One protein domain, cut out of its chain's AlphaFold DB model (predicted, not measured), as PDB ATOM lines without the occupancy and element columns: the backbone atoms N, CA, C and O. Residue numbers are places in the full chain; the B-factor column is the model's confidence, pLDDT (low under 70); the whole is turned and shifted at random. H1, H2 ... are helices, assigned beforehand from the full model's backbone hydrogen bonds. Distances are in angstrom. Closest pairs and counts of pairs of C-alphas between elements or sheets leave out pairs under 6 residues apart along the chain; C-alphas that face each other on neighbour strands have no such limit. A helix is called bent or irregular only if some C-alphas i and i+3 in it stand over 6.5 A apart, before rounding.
ATOM      1  N   GLN A 164      90.292 134.028 130.775       98.50
ATOM      2  CA  GLN A 164      90.712 135.395 130.472       98.50
ATOM      3  C   GLN A 164      92.040 135.750 131.152       98.50
ATOM      4  O   GLN A 164      92.906 136.351 130.516       98.50
ATOM      5  N   TRP A 165      92.227 135.369 132.417       98.00
ATOM      6  CA  TRP A 165      93.471 135.609 133.145       98.00
ATOM      7  C   TRP A 165      94.653 134.892 132.491       98.00
ATOM      8  O   TRP A 165      95.674 135.530 132.213       98.00
ATOM      9  N   VAL A 166      94.493 133.601 132.196       98.25
ATOM     10  CA  VAL A 166      95.533 132.769 131.585       98.25
ATOM     11  C   VAL A 166      95.923 133.291 130.205       98.25
ATOM     12  O   VAL A 166      97.102 133.556 129.971       98.25
ATOM     13  N   CYS A 167      94.949 133.511 129.321       98.19
ATOM     14  CA  CYS A 167      95.207 133.994 127.966       98.19
ATOM     15  C   CYS A 167      95.723 135.439 127.962       98.19
ATOM     16  O   CYS A 167      96.679 135.750 127.258       98.19
ATOM     17  N   GLY A 168      95.125 136.318 128.770       98.19
ATOM     18  CA  GLY A 168      95.474 137.738 128.811       98.19
ATOM     19  C   GLY A 168      96.855 138.022 129.403       98.19
ATOM     20  O   GLY A 168      97.452 139.042 129.077       98.19
ATOM     21  N   ASN A 169      97.379 137.126 130.247       97.62
ATOM     22  CA  ASN A 169      98.681 137.289 130.906       97.62
ATOM     23  C   ASN A 169      99.702 136.215 130.497       97.62
ATOM     24  O   ASN A 169     100.745 136.106 131.141       97.62
ATOM     25  N   ILE A 170      99.392 135.418 129.465       97.69
ATOM     26  CA  ILE A 170     100.244 134.341 128.933       97.69
ATOM     27  C   ILE A 170     100.752 133.429 130.067       97.69
ATOM     28  O   ILE A 170     101.942 133.142 130.201       97.69
ATOM     29  N   ARG A 171      99.843 133.017 130.959       97.75
ATOM     30  CA  ARG A 171     100.180 132.099 132.059       97.75
ATOM     31  C   ARG A 171     100.121 130.651 131.571       97.75
ATOM     32  O   ARG A 171      99.341 130.343 130.674       97.75
ATOM     33  N   PRO A 172     100.906 129.733 132.153       97.75
ATOM     34  CA  PRO A 172     100.711 128.314 131.887       97.75
ATOM     35  C   PRO A 172      99.388 127.847 132.510       97.75
ATOM     36  O   PRO A 172      99.045 128.261 133.616       97.75
ATOM     37  N   PHE A 173      98.658 126.944 131.846       97.69
ATOM     38  CA  PHE A 173      97.400 126.394 132.380       97.69
ATOM     39  C   PHE A 173      97.577 125.698 133.737       97.69
ATOM     40  O   PHE A 173      96.657 125.695 134.557       97.69
ATOM     41  N   SER A 174      98.771 125.156 133.998       98.06
ATOM     42  CA  SER A 174      99.123 124.513 135.266       98.06
ATOM     43  C   SER A 174      98.990 125.442 136.477       98.06
ATOM     44  O   SER A 174      98.757 124.937 137.570       98.06
ATOM     45  N   VAL A 175      99.019 126.772 136.303       97.81
ATOM     46  CA  VAL A 175      98.831 127.734 137.407       97.81
ATOM     47  C   VAL A 175      97.481 127.568 138.118       97.81
ATOM     48  O   VAL A 175      97.367 127.839 139.305       97.81
ATOM     49  N   LEU A 176      96.447 127.081 137.422       97.00
ATOM     50  CA  LEU A 176      95.127 126.829 138.017       97.00
ATOM     51  C   LEU A 176      95.097 125.552 138.873       97.00
ATOM     52  O   LEU A 176      94.159 125.326 139.642       97.00
ATOM     53  N   SER A 177      96.102 124.693 138.718       97.06
ATOM     54  CA  SER A 177      96.288 123.486 139.526       97.06
ATOM     55  C   SER A 177      97.326 123.682 140.629       97.06
ATOM     56  O   SER A 177      97.487 122.787 141.447       97.06
ATOM     57  N   ASP A 178      97.976 124.847 140.683       97.50
ATOM     58  CA  ASP A 178      98.954 125.187 141.712       97.50
ATOM     59  C   ASP A 178      98.299 125.265 143.100       97.50
ATOM     60  O   ASP A 178      97.270 125.923 143.296       97.50
ATOM     61  N   GLU A 179      98.890 124.571 144.069       97.81
ATOM     62  CA  GLU A 179      98.373 124.498 145.437       97.81
ATOM     63  C   GLU A 179      98.482 125.850 146.154       97.81
ATOM     64  O   GLU A 179      97.533 126.286 146.810       97.81
ATOM     65  N   GLY A 180      99.591 126.571 145.956       97.12
ATOM     66  CA  GLY A 180      99.802 127.900 146.531       97.12
ATOM     67  C   GLY A 180      98.758 128.910 146.053       97.12
ATOM     68  O   GLY A 180      98.177 129.644 146.858       97.12
ATOM     69  N   PHE A 181      98.444 128.902 144.756       97.19
ATOM     70  CA  PHE A 181      97.370 129.712 144.187       97.19
ATOM     71  C   PHE A 181      96.001 129.355 144.780       97.19
ATOM     72  O   PHE A 181      95.223 130.255 145.109       97.19
ATOM     73  N   ARG A 182      95.700 128.062 144.965       97.56
ATOM     74  CA  ARG A 182      94.438 127.612 145.582       97.56
ATOM     75  C   ARG A 182      94.318 128.062 147.033       97.56
ATOM     76  O   ARG A 182      93.252 128.548 147.409       97.56
ATOM     77  N   HIS A 183      95.389 127.963 147.817       98.12
ATOM     78  CA  HIS A 183      95.416 128.475 149.188       98.12
ATOM     79  C   HIS A 183      95.191 129.989 149.233       98.12
ATOM     80  O   HIS A 183      94.346 130.454 149.999       98.12
ATOM     81  N   LEU A 184      95.851 130.752 148.358       97.38
ATOM     82  CA  LEU A 184      95.627 132.195 148.250       97.38
ATOM     83  C   LEU A 184      94.171 132.526 147.878       97.38
ATOM     84  O   LEU A 184      93.553 133.395 148.492       97.38
ATOM     85  N   ALA A 185      93.598 131.825 146.897       96.88
ATOM     86  CA  ALA A 185      92.212 132.031 146.480       96.88
ATOM     87  C   ALA A 185      91.217 131.691 147.604       96.88
ATOM     88  O   ALA A 185      90.267 132.442 147.840       96.88
ATOM     89  N   GLN A 186      91.450 130.591 148.323       97.44
ATOM     90  CA  GLN A 186      90.635 130.186 149.466       97.44
ATOM     91  C   GLN A 186      90.705 131.213 150.605       97.44
ATOM     92  O   GLN A 186      89.683 131.502 151.234       97.44
ATOM     93  N   GLU A 187      91.877 131.807 150.829       98.12
ATOM     94  CA  GLU A 187      92.058 132.875 151.809       98.12
ATOM     95  C   GLU A 187      91.296 134.148 151.409       98.12
ATOM     96  O   GLU A 187      90.607 134.740 152.241       98.12
ATOM     97  N   CYS A 188      91.286 134.518 150.125       96.88
ATOM     98  CA  CYS A 188      90.439 135.607 149.621       96.88
ATOM     99  C   CYS A 188      88.939 135.339 149.848       96.88
ATOM    100  O   CYS A 188      88.203 136.249 150.237       96.88
ATOM    101  N   VAL A 189      88.473 134.097 149.657       96.06
ATOM    102  CA  VAL A 189      87.080 133.702 149.955       96.06
ATOM    103  C   VAL A 189      86.784 133.829 151.449       96.06
ATOM    104  O   VAL A 189      85.736 134.361 151.828       96.06
ATOM    105  N   ARG A 190      87.711 133.389 152.310       97.38
ATOM    106  CA  ARG A 190      87.591 133.525 153.767       97.38
ATOM    107  C   ARG A 190      87.481 134.995 154.170       97.38
ATOM    108  O   ARG A 190      86.558 135.342 154.906       97.38
ATOM    109  N   LEU A 191      88.352 135.860 153.650       97.12
ATOM    110  CA  LEU A 191      88.292 137.305 153.883       97.12
ATOM    111  C   LEU A 191      86.957 137.895 153.413       97.12
ATOM    112  O   LEU A 191      86.340 138.650 154.158       97.12
ATOM    113  N   GLY A 192      86.451 137.480 152.248       96.50
ATOM    114  CA  GLY A 192      85.145 137.926 151.750       96.50
ATOM    115  C   GLY A 192      83.983 137.484 152.640       96.50
ATOM    116  O   GLY A 192      83.014 138.216 152.819       96.50
ATOM    117  N   SER A 193      84.097 136.309 153.265       95.06
ATOM    118  CA  SER A 193      83.097 135.827 154.223       95.06
ATOM    119  C   SER A 193      83.089 136.603 155.546       95.06
ATOM    120  O   SER A 193      82.046 136.666 156.194       95.06
ATOM    121  N   LEU A 194      84.230 137.184 155.936       96.06
ATOM    122  CA  LEU A 194      84.386 137.943 157.180       96.06
ATOM    123  C   LEU A 194      84.075 139.429 157.009       96.06
ATOM    124  O   LEU A 194      83.428 140.020 157.867       96.06
ATOM    125  N   TYR A 195      84.541 140.023 155.912       97.19
ATOM    126  CA  TYR A 195      84.507 141.468 155.692       97.19
ATOM    127  C   TYR A 195      83.497 141.897 154.618       97.19
ATOM    128  O   TYR A 195      83.308 143.090 154.397       97.19
ATOM    129  N   GLY A 196      82.823 140.951 153.959       97.06
ATOM    130  CA  GLY A 196      81.927 141.237 152.841       97.06
ATOM    131  C   GLY A 196      82.692 141.589 151.566       97.06
ATOM    132  O   GLY A 196      83.763 141.047 151.293       97.06
ATOM    133  N   MET A 197      82.127 142.477 150.747       96.00
ATOM    134  CA  MET A 197      82.824 142.987 149.565       96.00
ATOM    135  C   MET A 197      83.918 143.970 149.987       96.00
ATOM    136  O   MET A 197      83.627 144.979 150.622       96.00
ATOM    137  N   PHE A 198      85.155 143.692 149.586       96.44
ATOM    138  CA  PHE A 198      86.312 144.557 149.804       96.44
ATOM    139  C   PHE A 198      87.053 144.795 148.483       96.44
ATOM    140  O   PHE A 198      86.905 144.020 147.532       96.44
ATOM    141  N   ASP A 199      87.842 145.869 148.414       96.81
ATOM    142  CA  ASP A 199      88.713 146.118 147.267       96.81
ATOM    143  C   ASP A 199      89.908 145.159 147.314       96.81
ATOM    144  O   ASP A 199      90.682 145.129 148.272       96.81
ATOM    145  N   ILE A 200      90.080 144.361 146.260       95.25
ATOM    146  CA  ILE A 200      91.167 143.384 146.175       95.25
ATOM    147  C   ILE A 200      92.555 144.040 146.231       95.25
ATOM    148  O   ILE A 200      93.508 143.395 146.670       95.25
ATOM    149  N   ASN A 201      92.673 145.314 145.847       94.94
ATOM    150  CA  ASN A 201      93.930 146.064 145.897       94.94
ATOM    151  C   ASN A 201      94.357 146.428 147.330       94.94
ATOM    152  O   ASN A 201      95.537 146.700 147.568       94.94
ATOM    153  N   ASP A 202      93.436 146.382 148.299       95.00
ATOM    154  CA  ASP A 202      93.771 146.569 149.715       95.00
ATOM    155  C   ASP A 202      94.476 145.335 150.301       95.00
ATOM    156  O   ASP A 202      95.275 145.449 151.238       95.00
ATOM    157  N   VAL A 203      94.216 144.160 149.717       95.88
ATOM    158  CA  VAL A 203      94.762 142.866 150.151       95.88
ATOM    159  C   VAL A 203      95.982 142.472 149.319       95.88
ATOM    160  O   VAL A 203      97.045 142.180 149.874       95.88
ATOM    161  N   LEU A 204      95.864 142.482 147.988       95.31
ATOM    162  CA  LEU A 204      96.952 142.106 147.088       95.31
ATOM    163  C   LEU A 204      97.928 143.273 146.917       95.31
ATOM    164  O   LEU A 204      97.599 144.327 146.382       95.31
ATOM    165  N   ARG A 205      99.166 143.076 147.374       95.25
ATOM    166  CA  ARG A 205     100.216 144.100 147.312       95.25
ATOM    167  C   ARG A 205     100.954 144.077 145.975       95.25
ATOM    168  O   ARG A 205     101.021 143.057 145.297       95.25
TER     169      ARG A 205
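What this domain is: This is residues 164 to 205 of the 415 residues of the protein "Hypothetical protein" of Rotaria socialis (UniProt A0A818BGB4). The printed part is an open arch of helices with an empty middle: the short H2 and the long H3 follow one another along its top, while the small helices H1 and H4 make its two feet. H1 sits at the H2 end, and at the far end of H3 residues 196 to 199 fold back to bring in H4; no helix touches another, though H1 and H2 are near each other. The printed part has 42 residues, with four named helices in the order H1, H2, H3, H4 and no named strand; the class is all helix. The whole is loose, with a radius of gyration of the C-alphas of 12.1 A, and elongated, spanning 32 by 20 by 17 A.

Where its parts are: H1 is residues 164 to 168, beginning at C-alpha 164 at (90.712, 135.395, 130.472). H2 is residues 173 to 177, 7.8 A from first to last C-alpha; it is neither bent nor irregular, but only just: C-alphas 173 and 176 are 6.1 A apart. H3, the longest helix, is residues 179 to 195 and measures 24.2 A from C-alpha 179 at (98.373, 124.498, 145.437) to C-alpha 195 at (84.507, 141.468, 155.692). H4 is residues 200 to 203, ending at C-alpha 203 at (94.762, 142.866, 150.151).

How they stand to each other: H1 and H2 are close but not clearly touching; their closest C-alphas, those of Val 166 and Phe 173, are 6.7 A apart. H2 and H3 are also close but not clearly touching, with the C-alphas of Val 175 and Phe 181 closest at 7.2 A. H3 and H4 are only just apart, with their closest C-alphas at 8.5 A. H1 is apart from H3 and from H4, and H2 is apart from H4. In H1 and H3 every O i to N i+4 pair is within hydrogen-bond range; in H2 0 of 1 such pairs is, but 2 of 2 O i to N i+3 pairs are, and H4 is too short for an O i to N i+4 pair but has its 1 O i to N i+3 pair within range.

The domain as a whole: The two C-alphas farthest apart are those of Ile 170 and Leu 194, at 32.6 A, and the first and last printed C-alphas, of Gln 164 and Arg 205, are 21.2 A apart. Residues 167 to 173 stand free, and so do residues 177 to 187, of which 179 to 187 belong to H3. The links H1 to H2, H2 to H3 and H3 to H4 are tight, with 4, 1 and 4 residues between the helices. The printed part runs from 164 to 205 and has no cut. The mean pLDDT of the printed part is 97.0, and no printed residue is under 70.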